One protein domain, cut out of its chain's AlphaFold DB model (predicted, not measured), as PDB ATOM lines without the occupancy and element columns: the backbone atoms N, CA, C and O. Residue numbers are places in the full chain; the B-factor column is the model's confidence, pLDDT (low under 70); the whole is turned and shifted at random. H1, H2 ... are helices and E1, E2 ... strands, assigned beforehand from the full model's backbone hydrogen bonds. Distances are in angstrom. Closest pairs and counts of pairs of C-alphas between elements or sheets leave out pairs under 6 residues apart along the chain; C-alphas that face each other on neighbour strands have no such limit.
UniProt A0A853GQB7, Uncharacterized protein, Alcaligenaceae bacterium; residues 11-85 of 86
ATOM      1  N   GLU A  11      41.552 -49.310 -32.932       88.62
ATOM      2  CA  GLU A  11      42.985 -49.048 -32.744       88.62
ATOM      3  C   GLU A  11      43.443 -47.774 -33.471       88.62
ATOM      4  O   GLU A  11      44.192 -46.971 -32.920       88.62
ATOM      5  N   GLN A  12      42.961 -47.544 -34.698       88.94
ATOM      6  CA  GLN A  12      43.293 -46.327 -35.440       88.94
ATOM      7  C   GLN A  12      42.611 -45.087 -34.840       88.94
ATOM      8  O   GLN A  12      43.184 -43.999 -34.840       88.94
ATOM      9  N   ALA A  13      41.394 -45.238 -34.308       88.56
ATOM     10  CA  ALA A  13      40.698 -44.170 -33.602       88.56
ATOM     11  C   ALA A  13      41.373 -43.838 -32.258       88.56
ATOM     12  O   ALA A  13      41.448 -42.664 -31.900       88.56
ATOM     13  N   GLU A  14      41.912 -44.824 -31.540       89.88
ATOM     14  CA  GLU A  14      42.745 -44.636 -30.342       89.88
ATOM     15  C   GLU A  14      44.039 -43.885 -30.682       89.88
ATOM     16  O   GLU A  14      44.348 -42.875 -30.050       89.88
ATOM     17  N   GLU A  15      44.755 -44.300 -31.733       89.44
ATOM     18  CA  GLU A  15      45.979 -43.623 -32.189       89.44
ATOM     19  C   GLU A  15      45.711 -42.158 -32.565       89.44
ATOM     20  O   GLU A  15      46.462 -41.259 -32.177       89.44
ATOM     21  N   ARG A  16      44.601 -41.905 -33.268       87.75
ATOM     22  CA  ARG A  16      44.203 -40.556 -33.680       87.75
ATOM     23  C   ARG A  16      43.717 -39.700 -32.512       87.75
ATOM     24  O   ARG A  16      44.100 -38.541 -32.397       87.75
ATOM     25  N   SER A  17      42.907 -40.269 -31.621       87.75
ATOM     26  CA  SER A  17      42.427 -39.573 -30.420       87.75
ATOM     27  C   SER A  17      43.525 -39.349 -29.378       87.75
ATOM     28  O   SER A  17      43.391 -38.457 -28.543       87.75
ATOM     29  N   GLY A  18      44.623 -40.109 -29.441       88.81
ATOM     30  CA  GLY A  18      45.724 -40.044 -28.483       88.81
ATOM     31  C   GLY A  18      45.375 -40.625 -27.111       88.81
ATOM     32  O   GLY A  18      46.142 -40.436 -26.168       88.81
ATOM     33  N   VAL A  19      44.241 -41.324 -26.994       88.25
ATOM     34  CA  VAL A  19      43.762 -41.931 -25.751       88.25
ATOM     35  C   VAL A  19      43.470 -43.409 -25.950       88.25
ATOM     36  O   VAL A  19      42.984 -43.834 -26.996       88.25
ATOM     37  N   THR A  20      43.724 -44.197 -24.911       89.88
ATOM     38  CA  THR A  20      43.320 -45.603 -24.878       89.88
ATOM     39  C   THR A  20      41.863 -45.700 -24.447       89.88
ATOM     40  O   THR A  20      41.480 -45.206 -23.385       89.88
ATOM     41  N   TRP A  21      41.041 -46.340 -25.268       89.38
ATOM     42  CA  TRP A  21      39.632 -46.565 -24.991       89.38
ATOM     43  C   TRP A  21      39.471 -47.729 -24.002       89.38
ATOM     44  O   TRP A  21      40.246 -48.693 -24.032       89.38
ATOM     45  N   PRO A  22      38.464 -47.679 -23.113       90.38
ATOM     46  CA  PRO A  22      38.288 -48.702 -22.090       90.38
ATOM     47  C   PRO A  22      37.940 -50.053 -22.724       90.38
ATOM     48  O   PRO A  22      37.171 -50.110 -23.682       90.38
ATOM     49  N   ASP A  23      38.454 -51.155 -22.171       89.81
ATOM     50  CA  ASP A  23      38.272 -52.503 -22.736       89.81
ATOM     51  C   ASP A  23      36.802 -52.883 -22.927       89.81
ATOM     52  O   ASP A  23      36.444 -53.387 -23.987       89.81
ATOM     53  N   ALA A  24      35.933 -52.507 -21.987       88.88
ATOM     54  CA  ALA A  24      34.489 -52.708 -22.108       88.88
ATOM     55  C   ALA A  24      33.887 -52.020 -23.351       88.88
ATOM     56  O   ALA A  24      33.026 -52.589 -24.021       88.88
ATOM     57  N   LEU A  25      34.360 -50.813 -23.688       89.88
ATOM     58  CA  LEU A  25      33.932 -50.110 -24.898       89.88
ATOM     59  C   LEU A  25      34.483 -50.805 -26.143       89.88
ATOM     60  O   LEU A  25      33.754 -50.988 -27.114       89.88
ATOM     61  N   LYS A  26      35.753 -51.218 -26.114       90.19
ATOM     62  CA  LYS A  26      36.382 -51.913 -27.242       90.19
ATOM     63  C   LYS A  26      35.664 -53.226 -27.548       90.19
ATOM     64  O   LYS A  26      35.365 -53.490 -28.709       90.19
ATOM     65  N   GLU A  27      35.316 -54.005 -26.526       90.25
ATOM     66  CA  GLU A  27      34.507 -55.221 -26.662       90.25
ATOM     67  C   GLU A  27      33.111 -54.917 -27.210       90.25
ATOM     68  O   GLU A  27      32.668 -55.576 -28.150       90.25
ATOM     69  N   PHE A  28      32.445 -53.876 -26.698       89.44
ATOM     70  CA  PHE A  28      31.148 -53.444 -27.218       89.44
ATOM     71  C   PHE A  28      31.226 -53.062 -28.703       89.44
ATOM     72  O   PHE A  28      30.349 -53.420 -29.485       89.44
ATOM     73  N   MET A  29      32.280 -52.359 -29.108       88.56
ATOM     74  CA  MET A  29      32.440 -51.831 -30.459       88.56
ATOM     75  C   MET A  29      32.948 -52.871 -31.465       88.56
ATOM     76  O   MET A  29      32.604 -52.776 -32.644       88.56
ATOM     77  N   LYS A  30      33.713 -53.878 -31.031       88.69
ATOM     78  CA  LYS A  30      34.372 -54.863 -31.905       88.69
ATOM     79  C   LYS A  30      33.400 -55.580 -32.847       88.69
ATOM     80  O   LYS A  30      33.612 -55.582 -34.057       88.69
ATOM     81  N   ASP A  31      32.300 -56.112 -32.321       87.88
ATOM     82  CA  ASP A  31      31.272 -56.819 -33.107       87.88
ATOM     83  C   ASP A  31      30.238 -55.878 -33.751       87.88
ATOM     84  O   ASP A  31      29.376 -56.285 -34.541       87.88
ATOM     85  N   ARG A  32      30.322 -54.585 -33.427       89.81
ATOM     86  CA  ARG A  32      29.398 -53.542 -33.883       89.81
ATOM     87  C   ARG A  32      29.963 -52.682 -35.009       89.81
ATOM     88  O   ARG A  32      29.252 -51.832 -35.532       89.81
ATOM     89  N   HIS A  33      31.201 -52.921 -35.423       90.31
ATOM     90  CA  HIS A  33      31.811 -52.175 -36.511       90.31
ATOM     91  C   HIS A  33      31.122 -52.474 -37.853       90.31
ATOM     92  O   HIS A  33      30.932 -53.636 -38.227       90.31
ATOM     93  N   GLN A  34      30.761 -51.421 -38.584       88.00
ATOM     94  CA  GLN A  34      30.267 -51.496 -39.951       88.00
ATOM     95  C   GLN A  34      31.247 -50.771 -40.887       88.00
ATOM     96  O   GLN A  34      31.423 -49.558 -40.774       88.00
ATOM     97  N   PRO A  35      31.849 -51.479 -41.861       85.44
ATOM     98  CA  PRO A  35      32.852 -50.883 -42.739       85.44
ATOM     99  C   PRO A  35      32.280 -49.857 -43.727       85.44
ATOM    100  O   PRO A  35      33.009 -49.032 -44.268       85.44
ATOM    101  N   SER A  36      30.973 -49.922 -43.986       84.25
ATOM    102  CA  SER A  36      30.262 -49.008 -44.877       84.25
ATOM    103  C   SER A  36      29.518 -47.953 -44.068       84.25
ATOM    104  O   SER A  36      28.640 -48.297 -43.277       84.25
ATOM    105  N   ALA A  37      29.799 -46.678 -44.335       81.38
ATOM    106  CA  ALA A  37      29.041 -45.563 -43.773       81.38
ATOM    107  C   ALA A  37      27.615 -45.434 -44.342       81.38
ATOM    108  O   ALA A  37      26.781 -44.728 -43.782       81.38
ATOM    109  N   THR A  38      27.321 -46.099 -45.464       81.69
ATOM    110  CA  THR A  38      25.985 -46.093 -46.066       81.69
ATOM    111  C   THR A  38      25.037 -46.927 -45.214       81.69
ATOM    112  O   THR A  38      25.220 -48.143 -45.128       81.69
ATOM    113  N   ASN A  39      24.010 -46.286 -44.646       84.94
ATOM    114  CA  ASN A  39      22.960 -46.926 -43.850       84.94
ATOM    115  C   ASN A  39      23.534 -47.753 -42.684       84.94
ATOM    116  O   ASN A  39      23.478 -48.990 -42.683       84.94
ATOM    117  N   VAL A  40      24.169 -47.068 -41.724       87.75
ATOM    118  CA  VAL A  40      24.686 -47.706 -40.504       87.75
ATOM    119  C   VAL A  40      23.518 -48.343 -39.762       87.75
ATOM    120  O   VAL A  40      22.595 -47.657 -39.344       87.75
ATOM    121  N   GLN A  41      23.539 -49.671 -39.647       90.50
ATOM    122  CA  GLN A  41      22.428 -50.414 -39.057       90.50
ATOM    123  C   GLN A  41      22.294 -50.122 -37.554       90.50
ATOM    124  O   GLN A  41      23.306 -49.865 -36.893       90.50
ATOM    125  N   PRO A  42      21.089 -50.254 -36.974       90.56
ATOM    126  CA  PRO A  42      20.918 -50.210 -35.528       90.56
ATOM    127  C   PRO A  42      21.846 -51.212 -34.832       90.56
ATOM    128  O   PRO A  42      22.018 -52.356 -35.258       90.56
ATOM    129  N   GLY A  43      22.479 -50.770 -33.759       89.75
ATOM    130  CA  GLY A  43      23.489 -51.495 -33.011       89.75
ATOM    131  C   GLY A  43      24.880 -51.451 -33.637       89.75
ATOM    132  O   GLY A  43      25.761 -52.127 -33.102       89.75
ATOM    133  N   LYS A  44      25.083 -50.736 -34.753       92.50
ATOM    134  CA  LYS A  44      26.362 -50.628 -35.466       92.50
ATOM    135  C   LYS A  44      26.929 -49.211 -35.440       92.50
ATOM    136  O   LYS A  44      26.223 -48.238 -35.184       92.50
ATOM    137  N   TRP A  45      28.221 -49.104 -35.728       92.62
ATOM    138  CA  TRP A  45      28.921 -47.830 -35.852       92.62
ATOM    139  C   TRP A  45      29.932 -47.843 -37.002       92.62
ATOM    140  O   TRP A  45      30.429 -48.897 -37.402       92.62
ATOM    141  N   HIS A  46      30.251 -46.654 -37.495       91.94
ATOM    142  CA  HIS A  46      31.285 -46.388 -38.485       91.94
ATOM    143  C   HIS A  46      32.111 -45.181 -38.037       91.94
ATOM    144  O   HIS A  46      31.542 -44.213 -37.545       91.94
ATOM    145  N   CYS A  47      33.433 -45.210 -38.202       90.94
ATOM    146  CA  CYS A  47      34.290 -44.084 -37.832       90.94
ATOM    147  C   CYS A  47      35.001 -43.511 -39.058       90.94
ATOM    148  O   CYS A  47      35.800 -44.186 -39.715       90.94
ATOM    149  N   PHE A  48      34.712 -42.246 -39.339       89.75
ATOM    150  CA  PHE A  48      35.407 -41.451 -40.333       89.75
ATOM    151  C   PHE A  48      36.699 -40.891 -39.761       89.75
ATOM    152  O   PHE A  48      36.760 -40.461 -38.613       89.75
ATOM    153  N   ASP A  49      37.720 -40.858 -40.605       86.00
ATOM    154  CA  ASP A  49      39.015 -40.267 -40.309       86.00
ATOM    155  C   ASP A  49      38.964 -38.740 -40.430       86.00
ATOM    156  O   ASP A  49      39.381 -38.011 -39.530       86.00
ATOM    157  N   ALA A  50      38.381 -38.241 -41.520       83.50
ATOM    158  CA  ALA A  50      38.268 -36.815 -41.798       83.50
ATOM    159  C   ALA A  50      36.871 -36.482 -42.350       83.50
ATOM    160  O   ALA A  50      36.553 -36.935 -43.452       83.50
ATOM    161  N   PRO A  51      36.051 -35.676 -41.640       83.12
ATOM    162  CA  PRO A  51      36.228 -35.250 -40.242       83.12
ATOM    163  C   PRO A  51      36.224 -36.448 -39.275       83.12
ATOM    164  O   PRO A  51      35.604 -37.462 -39.581       83.12
ATOM    165  N   PHE A  52      36.890 -36.333 -38.115       89.31
ATOM    166  CA  PHE A  52      36.970 -37.420 -37.126       89.31
ATOM    167  C   PHE A  52      35.613 -37.612 -36.437       89.31
ATOM    168  O   PHE A  52      35.294 -36.978 -35.429       89.31
ATOM    169  N   THR A  53      34.758 -38.412 -37.070       90.19
ATOM    170  CA  THR A  53      33.336 -38.532 -36.742       90.19
ATOM    171  C   THR A  53      32.942 -39.990 -36.664       90.19
ATOM    172  O   THR A  53      33.071 -40.739 -37.629       90.19
ATOM    173  N   LEU A  54      32.393 -40.373 -35.524       91.44
ATOM    174  CA  LEU A  54      31.810 -41.672 -35.289       91.44
ATOM    175  C   LEU A  54      30.300 -41.611 -35.529       91.44
ATOM    176  O   LEU A  54      29.567 -40.943 -34.808       91.44
ATOM    177  N   VAL A  55      29.839 -42.307 -36.560       92.12
ATOM    178  CA  VAL A  55      28.427 -42.434 -36.915       92.12
ATOM    179  C   VAL A  55      27.864 -43.710 -36.308       92.12
ATOM    180  O   VAL A  55      28.353 -44.799 -36.601       92.12
ATOM    181  N   CYS A  56      26.819 -43.595 -35.497       93.12
ATOM    182  CA  CYS A  56      26.083 -44.721 -34.925       93.12
ATOM    183  C   CYS A  56      24.750 -44.918 -35.641       93.12
ATOM    184  O   CYS A  56      24.093 -43.945 -35.993       93.12
ATOM    185  N   GLY A  57      24.311 -46.165 -35.801       91.81
ATOM    186  CA  GLY A  57      23.013 -46.472 -36.410       91.81
ATOM    187  C   GLY A  57      21.799 -46.222 -35.514       91.81
ATOM    188  O   GLY A  57      20.667 -46.323 -35.972       91.81
ATOM    189  N   ASP A  58      22.010 -45.930 -34.231       91.88
ATOM    190  CA  ASP A  58      20.950 -45.685 -33.259       91.88
ATOM    191  C   ASP A  58      21.466 -44.889 -32.049       91.88
ATOM    192  O   ASP A  58      22.672 -44.812 -31.779       91.88
ATOM    193  N   MET A  59      20.524 -44.306 -31.307       91.38
ATOM    194  CA  MET A  59      20.818 -43.484 -30.136       91.38
ATOM    195  C   MET A  59      21.363 -44.293 -28.956       91.38
ATOM    196  O   MET A  59      22.172 -43.758 -28.204       91.38
ATOM    197  N   GLU A  60      20.979 -45.561 -28.787       91.50
ATOM    198  CA  GLU A  60      21.455 -46.390 -27.670       91.50
ATOM    199  C   GLU A  60      22.956 -46.675 -27.809       91.50
ATOM    200  O   GLU A  60      23.719 -46.498 -26.858       91.50
ATOM    201  N   THR A  61      23.403 -47.027 -29.016       91.38
ATOM    202  CA  THR A  61      24.819 -47.206 -29.359       91.38
ATOM    203  C   THR A  61      25.593 -45.903 -29.182       91.38
ATOM    204  O   THR A  61      26.656 -45.907 -28.559       91.38
ATOM    205  N   ALA A  62      25.058 -44.776 -29.669       91.88
ATOM    206  CA  ALA A  62      25.697 -43.471 -29.505       91.88
ATOM    207  C   ALA A  62      25.844 -43.080 -28.027       91.88
ATOM    208  O   ALA A  62      26.911 -42.633 -27.607       91.88
ATOM    209  N   GLN A  63      24.796 -43.291 -27.228       92.38
ATOM    210  CA  GLN A  63      24.781 -43.005 -25.796       92.38
ATOM    211  C   GLN A  63      25.789 -43.881 -25.043       92.38
ATOM    212  O   GLN A  63      26.530 -43.365 -24.210       92.38
ATOM    213  N   ALA A  64      25.853 -45.180 -25.358       91.75
ATOM    214  CA  ALA A  64      26.806 -46.104 -24.751       91.75
ATOM    215  C   ALA A  64      28.250 -45.665 -25.025       91.75
ATOM    216  O   ALA A  64      29.046 -45.525 -24.096       91.75
ATOM    217  N   ILE A  65      28.578 -45.372 -26.287       90.94
ATOM    218  CA  ILE A  65      29.914 -44.899 -26.669       90.94
ATOM    219  C   ILE A  65      30.225 -43.561 -25.984       90.94
ATOM    220  O   ILE A  65      31.299 -43.401 -25.405       90.94
ATOM    221  N   TYR A  66      29.277 -42.621 -25.974       91.06
ATOM    222  CA  TYR A  66      29.443 -41.327 -25.315       91.06
ATOM    223  C   TYR A  66      29.675 -41.450 -23.801       91.06
ATOM    224  O   TYR A  66      30.537 -40.755 -23.268       91.06
ATOM    225  N   ASP A  67      28.973 -42.331 -23.083       91.44
ATOM    226  CA  ASP A  67      29.162 -42.500 -21.631       91.44
ATOM    227  C   ASP A  67      30.576 -42.994 -21.283       91.44
ATOM    228  O   ASP A  67      31.168 -42.592 -20.275       91.44
ATOM    229  N   HIS A  68      31.154 -43.830 -22.148       90.38
ATOM    230  CA  HIS A  68      32.532 -44.284 -22.006       90.38
ATOM    231  C   HIS A  68      33.546 -43.203 -22.399       90.38
ATOM    232  O   HIS A  68      34.497 -42.964 -21.654       90.38
ATOM    233  N   LEU A  69      33.350 -42.539 -23.542       87.94
ATOM    234  CA  LEU A  69      34.324 -41.588 -24.088       87.94
ATOM    235  C   LEU A  69      34.275 -40.210 -23.422       87.94
ATOM    236  O   LEU A  69      35.314 -39.574 -23.287       87.94
ATOM    237  N   SER A  70      33.116 -39.756 -22.940       87.94
ATOM    238  CA  SER A  70      32.977 -38.462 -22.247       87.94
ATOM    239  C   SER A  70      33.846 -38.373 -20.991       87.94
ATOM    240  O   SER A  70      34.381 -37.307 -20.691       87.94
ATOM    241  N   LYS A  71      34.066 -39.503 -20.305       86.88
ATOM    242  CA  LYS A  71      34.969 -39.612 -19.146       86.88
ATOM    243  C   LYS A  71      36.434 -39.385 -19.516       86.88
ATOM    244  O   LYS A  71      37.198 -38.926 -18.678       86.88
ATOM    245  N   LEU A  72      36.801 -39.697 -20.757       85.12
ATOM    246  CA  LEU A  72      38.144 -39.530 -21.311       85.12
ATOM    247  C   LEU A  72      38.275 -38.257 -22.153       85.12
ATOM    248  O   LEU A  72      39.374 -37.925 -22.571       85.12
ATOM    249  N   GLY A  73      37.180 -37.526 -22.397       79.81
ATOM    250  CA  GLY A  73      37.121 -36.409 -23.344       79.81
ATOM    251  C   GLY A  73      38.127 -35.283 -23.082       79.81
ATOM    252  O   GLY A  73      38.488 -34.573 -24.012       79.81
ATOM    253  N   SER A  74      38.602 -35.136 -21.841       81.81
ATOM    254  CA  SER A  74      39.627 -34.141 -21.480       81.81
ATOM    255  C   SER A  74      41.040 -34.526 -21.933       81.81
ATOM    256  O   SER A  74      41.891 -33.649 -22.053       81.81
ATOM    257  N   ASP A  75      41.283 -35.808 -22.201       86.12
ATOM    258  CA  ASP A  75      42.573 -36.353 -22.628       86.12
ATOM    259  C   ASP A  75      42.672 -36.491 -24.160       86.12
ATOM    260  O   ASP A  75      43.744 -36.782 -24.690       86.12
ATOM    261  N   PHE A  76      41.571 -36.265 -24.889       87.00
ATOM    262  CA  PHE A  76      41.553 -36.347 -26.350       87.00
ATOM    263  C   PHE A  76      42.439 -35.262 -26.969       87.00
ATOM    264  O   PHE A  76      42.243 -34.064 -26.758       87.00
ATOM    265  N   LYS A  77      43.374 -35.689 -27.820       87.88
ATOM    266  CA  LYS A  77      44.232 -34.801 -28.614       87.88
ATOM    267  C   LYS A  77      43.443 -34.022 -29.671       87.88
ATOM    268  O   LYS A  77      43.806 -32.898 -30.011       87.88
ATOM    269  N   GLU A  78      42.382 -34.628 -30.197       85.00
ATOM    270  CA  GLU A  78      41.522 -34.069 -31.239       85.00
ATOM    271  C   GLU A  78      40.050 -34.343 -30.921       85.00
ATOM    272  O   GLU A  78      39.702 -35.361 -30.322       85.00
ATOM    273  N   GLN A  79      39.168 -33.435 -31.338       85.12
ATOM    274  CA  GLN A  79      37.740 -33.553 -31.066       85.12
ATOM    275  C   GLN A  79      37.125 -34.705 -31.875       85.12
ATOM    276  O   GLN A  79      37.003 -34.615 -33.095       85.12
ATOM    277  N   LEU A  80      36.682 -35.756 -31.181       88.44
ATOM    278  CA  LEU A  80      35.832 -36.797 -31.753       88.44
ATOM    279  C   LEU A  80      34.375 -36.328 -31.764       88.44
ATOM    280  O   LEU A  80      33.827 -35.939 -30.730       88.44
ATOM    281  N   GLN A  81      33.730 -36.392 -32.924       89.94
ATOM    282  CA  GLN A  81      32.299 -36.124 -33.051       89.94
ATOM    283  C   GLN A  81      31.515 -37.435 -33.047       89.94
ATOM    284  O   GLN A  81      31.958 -38.413 -33.640       89.94
ATOM    285  N   ILE A  82      30.342 -37.454 -32.414       91.56
ATOM    286  CA  ILE A  82      29.402 -38.577 -32.491       91.56
ATOM    287  C   ILE A  82      28.163 -38.089 -33.238       91.56
ATOM    288  O   ILE A  82      27.578 -37.071 -32.870       91.56
ATOM    289  N   ALA A  83      27.786 -38.799 -34.294       90.31
ATOM    290  CA  ALA A  83      26.628 -38.513 -35.127       90.31
ATOM    291  C   ALA A  83      25.720 -39.745 -35.214       90.31
ATOM    292  O   ALA A  83      26.164 -40.876 -35.016       90.31
ATOM    293  N   LEU A  84      24.447 -39.523 -35.522       90.19
ATOM    294  CA  LEU A  84      23.499 -40.593 -35.815       90.19
ATOM    295  C   LEU A  84      23.382 -40.752 -37.331       90.19
ATOM    296  O   LEU A  84      23.380 -39.758 -38.054       90.19
ATOM    297  N   ALA A  85      23.316 -41.993 -37.805       82.62
ATOM    298  CA  ALA A  85      22.904 -42.281 -39.168       82.62
ATOM    299  C   ALA A  85      21.396 -42.030 -39.265       82.62
ATOM    300  O   ALA A  85      20.615 -42.688 -38.579       82.62
TER     301      ALA A  85
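AT A GLANCE: This is residues 11 to 85 of the 86 residues of an uncharacterized protein of Alcaligenaceae bacterium (UniProt A0A853GQB7). Picture a small three-stranded sheet with one helix, H3, lying over one face of it along the strands; a shorter helix, H2, is near H3, and H1 only grazes the sheet. H3 links the parallel strands E2 and E3, while E1 and E2 form a hairpin. The printed part has 75 residues with three named helices and three named strands, in the order H1 H2 E1 E2 H3 E3; the sheet runs E1 E2 E3 and is mixed, and the class is mixed, helices and strands. The whole is compact, with a radius of gyration of the C-alphas of 11.2 A and spans of 30 by 25 by 18 A.

HOW THE PARTS SIT: Start at H1, residues 11 to 17, which with residues 12 to 13 only grazes the sheet of E1, residues 45 to 48, E2, residues 53 to 56, and E3, residues 81 to 84. Its closest C-alphas to E1 are those of Ala 13 and Cys 47, 7.7 A apart. Next comes H2, residues 23 to 30, apart from H1 and not on the sheet. It is close to H3, residues 59 to 70, but not clearly touching: the closest C-alphas, of Leu 25 and His 68, are 6.7 A apart. These two helices run opposite ways at a tilt of 37 degrees, only just steep. E1 and E2 are antiparallel at 164 degrees; look for N 46 and O 55, 2.8 A apart, and N 55 and O 46, 2.7 A apart, both within hydrogen-bond range. H3 is on the sheet at a height of 9.4 A, over E2 and E3, two layers with the helix on one face. It runs along the strands, at 12 degrees to E2 on the local plane. The closest C-alphas of H3 and E2, of Cys 56 and Ala 62, are 5.6 A apart. E2, H3 and E3 make a strand-helix-strand unit, two parallel neighbour strands with a helix between, its crossover right-handed. E2 and E3 stand at 29 degrees, with N 54 and O 81 2.8 A apart, within hydrogen-bond range. In H1, H2 and H3 every O i to N i+4 pair is within hydrogen-bond range.

IN THESE COORDINATES: Find C-alpha 11 at (42.985, -49.048, -32.744), where H1 begins its 9.8 A. H2 covers 10.2 A, E1 10.1 A and E2 9.7 A. H3 starts at C-alpha 59, (20.818, -43.484, -30.136), and runs 15.3 A. E3, 10.2 A long, ends at C-alpha 84, (23.499, -40.593, -35.815).

THE WHOLE: The two C-alphas farthest apart, of Asn 39 and Asp 75, are 30.8 A from each other. The printed part has no cut. The link from H2 to E1, residues 31 to 44, is long. Mean pLDDT of the printed part is 88.7, and no printed residue is under 70.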